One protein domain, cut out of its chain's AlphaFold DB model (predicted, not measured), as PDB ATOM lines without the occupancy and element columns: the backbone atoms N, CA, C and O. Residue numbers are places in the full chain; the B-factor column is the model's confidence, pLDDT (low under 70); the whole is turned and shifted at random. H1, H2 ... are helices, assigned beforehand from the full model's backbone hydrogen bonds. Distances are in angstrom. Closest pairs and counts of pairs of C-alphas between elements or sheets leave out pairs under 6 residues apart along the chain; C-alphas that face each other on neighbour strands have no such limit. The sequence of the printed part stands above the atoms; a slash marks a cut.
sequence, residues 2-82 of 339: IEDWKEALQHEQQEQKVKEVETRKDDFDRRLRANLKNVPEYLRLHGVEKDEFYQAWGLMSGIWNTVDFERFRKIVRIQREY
ATOM      1  N   ILE A   2     397.651 300.454 249.726       70.69
ATOM      2  CA  ILE A   2     396.656 299.623 248.997       70.69
ATOM      3  C   ILE A   2     395.280 300.316 248.889       70.69
ATOM      4  O   ILE A   2     394.616 300.195 247.863       70.69
ATOM      5  N   GLU A   3     394.871 301.071 249.914       72.81
ATOM      6  CA  GLU A   3     393.629 301.861 249.892       72.81
ATOM      7  C   GLU A   3     393.691 303.024 248.893       72.81
ATOM      8  O   GLU A   3     392.771 303.164 248.096       72.81
ATOM      9  N   ASP A   4     394.813 303.748 248.823       80.19
ATOM     10  CA  ASP A   4     395.008 304.842 247.854       80.19
ATOM     11  C   ASP A   4     394.925 304.349 246.398       80.19
ATOM     12  O   ASP A   4     394.317 304.989 245.542       80.19
ATOM     13  N   TRP A   5     395.489 303.169 246.107       80.88
ATOM     14  CA  TRP A   5     395.384 302.540 244.784       80.88
ATOM     15  C   TRP A   5     393.952 302.099 244.457       80.88
ATOM     16  O   TRP A   5     393.529 302.172 243.303       80.88
ATOM     17  N   LYS A   6     393.192 301.649 245.462       83.88
ATOM     18  CA  LYS A   6     391.793 301.244 245.295       83.88
ATOM     19  C   LYS A   6     390.893 302.452 245.031       83.88
ATOM     20  O   LYS A   6     390.030 302.365 244.159       83.88
ATOM     21  N   GLU A   7     391.111 303.560 245.733       85.19
ATOM     22  CA  GLU A   7     390.394 304.819 245.503       85.19
ATOM     23  C   GLU A   7     390.726 305.420 244.132       85.19
ATOM     24  O   GLU A   7     389.811 305.787 243.394       85.19
ATOM     25  N   ALA A   8     392.003 305.430 243.732       85.50
ATOM     26  CA  ALA A   8     392.416 305.900 242.408       85.50
ATOM     27  C   ALA A   8     391.782 305.080 241.268       85.50
ATOM     28  O   ALA A   8     391.250 305.650 240.316       85.50
ATOM     29  N   LEU A   9     391.755 303.746 241.392       86.06
ATOM     30  CA  LEU A   9     391.119 302.867 240.406       86.06
ATOM     31  C   LEU A   9     389.598 303.081 240.337       86.06
ATOM     32  O   LEU A   9     389.016 303.076 239.252       86.06
ATOM     33  N   GLN A  10     388.937 303.269 241.484       86.56
ATOM     34  CA  GLN A  10     387.506 303.576 241.527       86.56
ATOM     35  C   GLN A  10     387.200 304.933 240.889       86.56
ATOM     36  O   GLN A  10     386.213 305.046 240.162       86.56
ATOM     37  N   HIS A  11     388.049 305.936 241.115       87.12
ATOM     38  CA  HIS A  11     387.923 307.255 240.504       87.12
ATOM     39  C   HIS A  11     388.079 307.186 238.979       87.12
ATOM     40  O   HIS A  11     387.236 307.708 238.255       87.12
ATOM     41  N   GLU A  12     389.086 306.468 238.476       87.75
ATOM     42  CA  GLU A  12     389.294 306.282 237.035       87.75
ATOM     43  C   GLU A  12     388.131 305.518 236.379       87.75
ATOM     44  O   GLU A  12     387.632 305.922 235.327       87.75
ATOM     45  N   GLN A  13     387.620 304.463 237.025       87.12
ATOM     46  CA  GLN A  13     386.419 303.760 236.557       87.12
ATOM     47  C   GLN A  13     385.188 304.671 236.537       87.12
ATOM     48  O   GLN A  13     384.357 304.567 235.633       87.12
ATOM     49  N   GLN A  14     385.044 305.548 237.530       85.31
ATOM     50  CA  GLN A  14     383.929 306.483 237.595       85.31
ATOM     51  C   GLN A  14     384.042 307.550 236.503       85.31
ATOM     52  O   GLN A  14     383.053 307.821 235.826       85.31
ATOM     53  N   GLU A  15     385.234 308.094 236.256       89.38
ATOM     54  CA  GLU A  15     385.476 309.017 235.146       89.38
ATOM     55  C   GLU A  15     385.215 308.370 233.784       89.38
ATOM     56  O   GLU A  15     384.589 308.986 232.922       89.38
ATOM     57  N   GLN A  16     385.656 307.123 233.580       88.19
ATOM     58  CA  GLN A  16     385.369 306.379 232.353       88.19
ATOM     59  C   GLN A  16     383.864 306.178 232.166       88.19
ATOM     60  O   GLN A  16     383.347 306.435 231.079       88.19
ATOM     61  N   LYS A  17     383.138 305.801 233.228       88.12
ATOM     62  CA  LYS A  17     381.673 305.686 233.191       88.12
ATOM     63  C   LYS A  17     381.003 307.016 232.860       88.12
ATOM     64  O   LYS A  17     380.077 307.031 232.059       88.12
ATOM     65  N   VAL A  18     381.457 308.123 233.448       90.56
ATOM     66  CA  VAL A  18     380.903 309.459 233.176       90.56
ATOM     67  C   VAL A  18     381.131 309.847 231.714       90.56
ATOM     68  O   VAL A  18     380.174 310.214 231.037       90.56
ATOM     69  N   LYS A  19     382.349 309.662 231.189       89.50
ATOM     70  CA  LYS A  19     382.667 309.903 229.770       89.50
ATOM     71  C   LYS A  19     381.830 309.024 228.834       89.50
ATOM     72  O   LYS A  19     381.334 309.494 227.809       89.50
ATOM     73  N   GLU A  20     381.624 307.755 229.179       89.56
ATOM     74  CA  GLU A  20     380.787 306.848 228.389       89.56
ATOM     75  C   GLU A  20     379.304 307.262 228.415       89.56
ATOM     76  O   GLU A  20     378.620 307.231 227.393       89.56
ATOM     77  N   VAL A  21     378.794 307.698 229.568       88.75
ATOM     78  CA  VAL A  21     377.425 308.219 229.686       88.75
ATOM     79  C   VAL A  21     377.253 309.493 228.861       88.75
ATOM     80  O   VAL A  21     376.239 309.637 228.179       88.75
ATOM     81  N   GLU A  22     378.231 310.394 228.885       89.44
ATOM     82  CA  GLU A  22     378.174 311.668 228.166       89.44
ATOM     83  C   GLU A  22     378.223 311.471 226.646       89.44
ATOM     84  O   GLU A  22     377.364 311.982 225.930       89.44
ATOM     85  N   THR A  23     379.111 310.606 226.151       89.25
ATOM     86  CA  THR A  23     379.147 310.236 224.723       89.25
ATOM     87  C   THR A  23     377.847 309.569 224.257       89.25
ATOM     88  O   THR A  23     377.311 309.924 223.207       89.25
ATOM     89  N   ARG A  24     377.272 308.657 225.056       86.25
ATOM     90  CA  ARG A  24     375.958 308.055 224.763       86.25
ATOM     91  C   ARG A  24     374.831 309.086 224.759       86.25
ATOM     92  O   ARG A  24     373.910 308.965 223.949       86.25
ATOM     93  N   LYS A  25     374.883 310.078 225.651       88.75
ATOM     94  CA  LYS A  25     373.905 311.169 225.715       88.75
ATOM     95  C   LYS A  25     373.989 312.048 224.470       88.75
ATOM     96  O   LYS A  25     372.959 312.297 223.852       88.75
ATOM     97  N   ASP A  26     375.190 312.433 224.052       89.50
ATOM     98  CA  ASP A  26     375.398 313.231 222.840       89.50
ATOM     99  C   ASP A  26     374.950 312.487 221.576       89.50
ATOM    100  O   ASP A  26     374.331 313.064 220.677       89.50
ATOM    101  N   ASP A  27     375.218 311.183 221.497       85.19
ATOM    102  CA  ASP A  27     374.728 310.335 220.410       85.19
ATOM    103  C   ASP A  27     373.204 310.241 220.398       85.19
ATOM    104  O   ASP A  27     372.584 310.328 219.334       85.19
ATOM    105  N   PHE A  28     372.588 310.088 221.569       84.50
ATOM    106  CA  PHE A  28     371.139 310.077 221.704       84.50
ATOM    107  C   PHE A  28     370.522 311.420 221.293       84.50
ATOM    108  O   PHE A  28     369.583 311.430 220.499       84.50
ATOM    109  N   ASP A  29     371.078 312.545 221.743       87.38
ATOM    110  CA  ASP A  29     370.589 313.886 221.412       87.38
ATOM    111  C   ASP A  29     370.715 314.182 219.915       87.38
ATOM    112  O   ASP A  29     369.784 314.716 219.299       87.38
ATOM    113  N   ARG A  30     371.834 313.795 219.291       86.00
ATOM    114  CA  ARG A  30     372.011 313.904 217.834       86.00
ATOM    115  C   ARG A  30     370.958 313.095 217.082       86.00
ATOM    116  O   ARG A  30     370.336 313.618 216.153       86.00
ATOM    117  N   ARG A  31     370.707 311.852 217.506       85.00
ATOM    118  CA  ARG A  31     369.672 310.985 216.913       85.00
ATOM    119  C   ARG A  31     368.274 311.565 217.101       85.00
ATOM    120  O   ARG A  31     367.510 311.628 216.144       85.00
ATOM    121  N   LEU A  32     367.951 312.039 218.301       85.44
ATOM    122  CA  LEU A  32     366.649 312.622 218.609       85.44
ATOM    123  C   LEU A  32     366.375 313.855 217.744       85.44
ATOM    124  O   LEU A  32     365.296 313.969 217.166       85.44
ATOM    125  N   ARG A  33     367.364 314.745 217.590       86.38
ATOM    126  CA  ARG A  33     367.260 315.930 216.721       86.38
ATOM    127  C   ARG A  33     367.047 315.551 215.257       86.38
ATOM    128  O   ARG A  33     366.198 316.149 214.598       86.38
ATOM    129  N   ALA A  34     367.775 314.552 214.754       85.25
ATOM    130  CA  ALA A  34     367.594 314.054 213.392       85.25
ATOM    131  C   ALA A  34     366.191 313.456 213.188       85.25
ATOM    132  O   ALA A  34     365.508 313.795 212.220       85.25
ATOM    133  N   ASN A  35     365.723 312.636 214.133       86.81
ATOM    134  CA  ASN A  35     364.392 312.033 214.099       86.81
ATOM    135  C   ASN A  35     363.287 313.101 214.132       86.81
ATOM    136  O   ASN A  35     362.367 313.056 213.319       86.81
ATOM    137  N   LEU A  36     363.396 314.100 215.016       85.38
ATOM    138  CA  LEU A  36     362.428 315.199 215.139       85.38
ATOM    139  C   LEU A  36     362.321 316.057 213.875       85.38
ATOM    140  O   LEU A  36     361.270 316.648 213.638       85.38
ATOM    141  N   LYS A  37     363.380 316.128 213.063       85.75
ATOM    142  CA  LYS A  37     363.353 316.825 211.774       85.75
ATOM    143  C   LYS A  37     362.753 315.950 210.670       85.75
ATOM    144  O   LYS A  37     361.815 316.368 209.999       85.75
ATOM    145  N   ASN A  38     363.271 314.734 210.512       86.44
ATOM    146  CA  ASN A  38     362.996 313.899 209.340       86.44
ATOM    147  C   ASN A  38     361.638 313.179 209.418       86.44
ATOM    148  O   ASN A  38     360.971 313.011 208.398       86.44
ATOM    149  N   VAL A  39     361.211 312.757 210.614       87.06
ATOM    150  CA  VAL A  39     359.962 312.000 210.793       87.06
ATOM    151  C   VAL A  39     358.734 312.846 210.432       87.06
ATOM    152  O   VAL A  39     357.943 312.394 209.604       87.06
ATOM    153  N   PRO A  40     358.541 314.071 210.969       86.25
ATOM    154  CA  PRO A  40     357.357 314.864 210.640       86.25
ATOM    155  C   PRO A  40     357.296 315.263 209.164       86.25
ATOM    156  O   PRO A  40     356.208 315.318 208.594       86.25
ATOM    157  N   GLU A  41     358.449 315.524 208.543       86.62
ATOM    158  CA  GLU A  41     358.548 315.827 207.114       86.62
ATOM    159  C   GLU A  41     358.077 314.636 206.268       86.62
ATOM    160  O   GLU A  41     357.182 314.783 205.433       86.62
ATOM    161  N   TYR A  42     358.580 313.433 206.559       87.38
ATOM    162  CA  TYR A  42     358.168 312.214 205.863       87.38
ATOM    163  C   TYR A  42     356.675 311.907 206.053       87.38
ATOM    164  O   TYR A  42     355.982 311.591 205.080       87.38
ATOM    165  N   LEU A  43     356.165 312.030 207.285       86.19
ATOM    166  CA  LEU A  43     354.758 311.776 207.615       86.19
ATOM    167  C   LEU A  43     353.805 312.708 206.859       86.19
ATOM    168  O   LEU A  43     352.772 312.249 206.373       86.19
ATOM    169  N   ARG A  44     354.162 313.994 206.728       85.00
ATOM    170  CA  ARG A  44     353.378 314.979 205.966       85.00
ATOM    171  C   ARG A  44     353.350 314.658 204.476       85.00
ATOM    172  O   ARG A  44     352.291 314.751 203.869       85.00
ATOM    173  N   LEU A  45     354.489 314.264 203.907       87.69
ATOM    174  CA  LEU A  45     354.601 313.947 202.481       87.69
ATOM    175  C   LEU A  45     353.826 312.678 202.092       87.69
ATOM    176  O   LEU A  45     353.238 312.630 201.018       87.69
ATOM    177  N   HIS A  46     353.811 311.662 202.959       84.44
ATOM    178  CA  HIS A  46     353.278 310.332 202.628       84.44
ATOM    179  C   HIS A  46     351.913 310.019 203.254       84.44
ATOM    180  O   HIS A  46     351.423 308.897 203.085       84.44
ATOM    181  N   GLY A  47     351.329 310.967 203.999       81.56
ATOM    182  CA  GLY A  47     350.004 310.836 204.611       81.56
ATOM    183  C   GLY A  47     349.853 309.573 205.461       81.56
ATOM    184  O   GLY A  47     348.864 308.859 205.327       81.56
ATOM    185  N   VAL A  48     350.861 309.239 206.273       82.88
ATOM    186  CA  VAL A  48     350.852 307.997 207.062       82.88
ATOM    187  C   VAL A  48     349.936 308.155 208.273       82.88
ATOM    188  O   VAL A  48     350.037 309.132 209.018       82.88
ATOM    189  N   GLU A  49     349.060 307.178 208.494       83.19
ATOM    190  CA  GLU A  49     348.224 307.141 209.690       83.19
ATOM    191  C   GLU A  49     349.059 306.935 210.959       83.19
ATOM    192  O   GLU A  49     350.109 306.287 210.951       83.19
ATOM    193  N   LYS A  50     348.569 307.477 212.079       82.62
ATOM    194  CA  LYS A  50     349.287 307.444 213.359       82.62
ATOM    195  C   LYS A  50     349.557 306.017 213.835       82.62
ATOM    196  O   LYS A  50     350.682 305.722 214.223       82.62
ATOM    197  N   ASP A  51     348.565 305.136 213.759       79.75
ATOM    198  CA  ASP A  51     348.689 303.759 214.256       79.75
ATOM    199  C   ASP A  51     349.685 302.937 213.429       79.75
ATOM    200  O   ASP A  51     350.511 302.211 213.982       79.75
ATOM    201  N   GLU A  52     349.671 303.118 212.105       83.50
ATOM    202  CA  GLU A  52     350.631 302.504 211.181       83.50
ATOM    203  C   GLU A  52     352.062 302.969 211.482       83.50
ATOM    204  O   GLU A  52     352.988 302.157 211.538       83.50
ATOM    205  N   PHE A  53     352.235 304.269 211.747       86.19
ATOM    206  CA  PHE A  53     353.518 304.824 212.155       86.19
ATOM    207  C   PHE A  53     353.985 304.259 213.500       86.19
ATOM    208  O   PHE A  53     355.128 303.821 213.590       86.19
ATOM    209  N   TYR A  54     353.134 304.237 214.532       83.56
ATOM    210  CA  TYR A  54     353.528 303.769 215.865       83.56
ATOM    211  C   TYR A  54     353.950 302.300 215.870       83.56
ATOM    212  O   TYR A  54     354.949 301.965 216.508       83.56
ATOM    213  N   GLN A  55     353.243 301.439 215.135       82.62
ATOM    214  CA  GLN A  55     353.613 300.029 215.016       82.62
ATOM    215  C   GLN A  55     354.959 299.849 214.305       82.62
ATOM    216  O   GLN A  55     355.844 299.169 214.824       82.62
ATOM    217  N   ALA A  56     355.145 300.488 213.145       84.94
ATOM    218  CA  ALA A  56     356.398 300.393 212.397       84.94
ATOM    219  C   ALA A  56     357.574 300.998 213.185       84.94
ATOM    220  O   ALA A  56     358.633 300.384 213.297       84.94
ATOM    221  N   TRP A  57     357.371 302.163 213.806       83.31
ATOM    222  CA  TRP A  57     358.360 302.830 214.651       83.31
ATOM    223  C   TRP A  57     358.744 301.995 215.876       83.31
ATOM    224  O   TRP A  57     359.919 301.933 216.243       83.31
ATOM    225  N   GLY A  58     357.769 301.304 216.473       79.06
ATOM    226  CA  GLY A  58     357.986 300.392 217.590       79.06
ATOM    227  C   GLY A  58     359.014 299.300 217.289       79.06
ATOM    228  O   GLY A  58     359.728 298.888 218.199       79.06
ATOM    229  N   LEU A  59     359.159 298.878 216.030       76.88
ATOM    230  CA  LEU A  59     360.128 297.858 215.607       76.88
ATOM    231  C   LEU A  59     361.533 298.423 215.358       76.88
ATOM    232  O   LEU A  59     362.525 297.720 215.533       76.88
ATOM    233  N   MET A  60     361.637 299.705 215.009       77.56
ATOM    234  CA  MET A  60     362.888 300.345 214.582       77.56
ATOM    235  C   MET A  60     363.827 300.722 215.739       77.56
ATOM    236  O   MET A  60     364.876 301.325 215.518       77.56
ATOM    237  N   SER A  61     363.474 300.386 216.985       71.69
ATOM    238  CA  SER A  61     364.303 300.623 218.182       71.69
ATOM    239  C   SER A  61     364.825 302.071 218.304       71.69
ATOM    240  O   SER A  61     365.904 302.313 218.840       71.69
ATOM    241  N   GLY A  62     364.060 303.044 217.791       73.06
ATOM    242  CA  GLY A  62     364.389 304.474 217.822       73.06
ATOM    243  C   GLY A  62     365.376 304.964 216.753       73.06
ATOM    244  O   GLY A  62     365.735 306.144 216.764       73.06
ATOM    245  N   ILE A  63     365.813 304.103 215.828       78.81
ATOM    246  CA  ILE A  63     366.706 304.467 214.721       78.81
ATOM    247  C   ILE A  63     365.855 304.749 213.484       78.81
ATOM    248  O   ILE A  63     365.218 303.845 212.957       78.81
ATOM    249  N   TRP A  64     365.835 305.992 213.002       81.62
ATOM    250  CA  TRP A  64     365.109 306.329 211.779       81.62
ATOM    251  C   TRP A  64     365.906 305.951 210.527       81.62
ATOM    252  O   TRP A  64     366.980 306.494 210.270       81.62
ATOM    253  N   ASN A  65     365.331 305.066 209.718       83.12
ATOM    254  CA  ASN A  65     365.766 304.743 208.363       83.12
ATOM    255  C   ASN A  65     364.521 304.622 207.474       83.12
ATOM    256  O   ASN A  65     363.613 303.854 207.785       83.12
ATOM    257  N   THR A  66     364.465 305.372 206.373       82.88
ATOM    258  CA  THR A  66     363.307 305.376 205.467       82.88
ATOM    259  C   THR A  66     363.073 304.010 204.825       82.88
ATOM    260  O   THR A  66     361.927 303.590 204.699       82.88
ATOM    261  N   VAL A  67     364.142 303.281 204.490       83.75
ATOM    262  CA  VAL A  67     364.052 301.953 203.862       83.75
ATOM    263  C   VAL A  67     363.452 300.932 204.828       83.75
ATOM    264  O   VAL A  67     362.515 300.214 204.474       83.75
ATOM    265  N   ASP A  68     363.949 300.901 206.066       82.06
ATOM    266  CA  ASP A  68     363.432 299.996 207.096       82.06
ATOM    267  C   ASP A  68     362.005 300.377 207.494       82.06
ATOM    268  O   ASP A  68     361.148 299.501 207.623       82.06
ATOM    269  N   PHE A  69     361.714 301.679 207.606       85.75
ATOM    270  CA  PHE A  69     360.363 302.159 207.877       85.75
ATOM    271  C   PHE A  69     359.391 301.692 206.796       85.75
ATOM    272  O   PHE A  69     358.352 301.129 207.120       85.75
ATOM    273  N   GLU A  70     359.725 301.852 205.514       85.81
ATOM    274  CA  GLU A  70     358.875 301.388 204.415       85.81
ATOM    275  C   GLU A  70     358.711 299.869 204.385       85.81
ATOM    276  O   GLU A  70     357.628 299.371 204.062       85.81
ATOM    277  N   ARG A  71     359.758 299.120 204.747       84.44
ATOM    278  CA  ARG A  71     359.695 297.661 204.876       84.44
ATOM    279  C   ARG A  71     358.688 297.250 205.950       84.44
ATOM    280  O   ARG A  71     357.793 296.456 205.656       84.44
ATOM    281  N   PHE A  72     358.780 297.816 207.153       85.56
ATOM    282  CA  PHE A  72     357.832 297.535 208.237       85.56
ATOM    283  C   PHE A  72     356.436 298.067 207.932       85.56
ATOM    284  O   PHE A  72     355.452 297.372 208.165       85.56
ATOM    285  N   ARG A  73     356.336 299.247 207.319       87.38
ATOM    286  CA  ARG A  73     355.076 299.838 206.874       87.38
ATOM    287  C   ARG A  73     354.323 298.904 205.927       87.38
ATOM    288  O   ARG A  73     353.134 298.667 206.118       87.38
ATOM    289  N   LYS A  74     355.004 298.317 204.934       87.50
ATOM    290  CA  LYS A  74     354.400 297.321 204.029       87.50
ATOM    291  C   LYS A  74     353.864 296.107 204.791       87.50
ATOM    292  O   LYS A  74     352.791 295.627 204.448       87.50
ATOM    293  N   ILE A  75     354.573 295.640 205.821       86.62
ATOM    294  CA  ILE A  75     354.134 294.523 206.672       86.62
ATOM    295  C   ILE A  75     352.902 294.916 207.502       86.62
ATOM    296  O   ILE A  75     351.945 294.149 207.570       86.62
ATOM    297  N   VAL A  76     352.876 296.114 208.089       87.56
ATOM    298  CA  VAL A  76     351.737 296.603 208.888       87.56
ATOM    299  C   VAL A  76     350.489 296.803 208.022       87.56
ATOM    300  O   VAL A  76     349.390 296.461 208.446       87.56
ATOM    301  N   ARG A  77     350.628 297.266 206.772       88.56
ATOM    302  CA  ARG A  77     349.478 297.447 205.862       88.56
ATOM    303  C   ARG A  77     348.730 296.149 205.548       88.56
ATOM    304  O   ARG A  77     347.526 296.210 205.321       88.56
ATOM    305  N   ILE A  78     349.396 294.993 205.613       88.50
ATOM    306  CA  ILE A  78     348.759 293.675 205.429       88.50
ATOM    307  C   ILE A  78     347.653 293.438 206.470       88.50
ATOM    308  O   ILE A  78     346.662 292.787 206.160       88.50
ATOM    309  N   GLN A  79     347.745 294.037 207.663       88.44
ATOM    310  CA  GLN A  79     346.695 293.944 208.689       88.44
ATOM    311  C   GLN A  79     345.355 294.529 208.218       88.44
ATOM    312  O   GLN A  79     344.308 294.104 208.696       88.44
ATOM    313  N   ARG A  80     345.368 295.483 207.272       85.69
ATOM    314  CA  ARG A  80     344.142 296.034 206.669       85.69
ATOM    315  C   ARG A  80     343.538 295.100 205.629       85.69
ATOM    316  O   ARG A  80     342.329 295.097 205.451       85.69
ATOM    317  N   GLU A  81     344.381 294.342 204.932       86.25
ATOM    318  CA  GLU A  81     343.938 293.359 203.941       86.25
ATOM    319  C   GLU A  81     343.348 292.111 204.614       86.25
ATOM    320  O   GLU A  81     342.399 291.534 204.093       86.25
ATOM    321  N   TYR A  82     343.883 291.720 205.777       88.06
ATOM    322  CA  TYR A  82     343.474 290.519 206.512       88.06
ATOM    323  C   TYR A  82     343.056 290.875 207.949       88.06
ATOM    324  O   TYR A  82     343.879 290.795 208.867       88.06
TER     325      TYR A  82
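This is residues 2 to 82 of the 339 residues of an uncharacterized protein of Bacteroides reticulotermitis JCM 10512 (UniProt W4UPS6). One long helix, H1, makes the length of the model; its residues 2 to 27 stick out as a free arm, and after residue 46 the backbone folds back into a small head of two shorter helices, H2 and H3, packed on each other at a steep angle. The printed part has 81 residues, with three named helices in the order H1, H2, H3 and no named strand: all helix. It is extended, with a radius of gyration of the C-alphas of 20.7 A, spanning 70 by 27 by 18 A.

H1, residues 2 to 46, touches no helix. It is apart from H2, residues 50 to 59, but only just, the closest C-alphas being 8.4 A apart. H1 is also apart from H3, residues 66 to 81. H2 and H3 touch, closest at the C-alphas of Ala 56 and Phe 72, 5.2 A apart, and run opposite ways at a steep tilt of 58 degrees. O i to N i+4 pairs are within hydrogen-bond range in 39 of 41 cases in H1, 5 of 6 in H2 and 8 of 12 in H3.

H1 runs 64.4 A from C-alpha 2 at (396.656, 299.623, 248.997) to C-alpha 46; H2 measures 14.6 A. H3 measures 22.8 A and ends at C-alpha 81, (343.938, 293.359, 203.941).

The C-alphas of Ile 2 and Glu 81, the two farthest apart, are 69.6 A apart. The printed part has no cut, the link H1 to H2 is tight and H2 to H3 short, and no printed residue is under 70 in pLDDT.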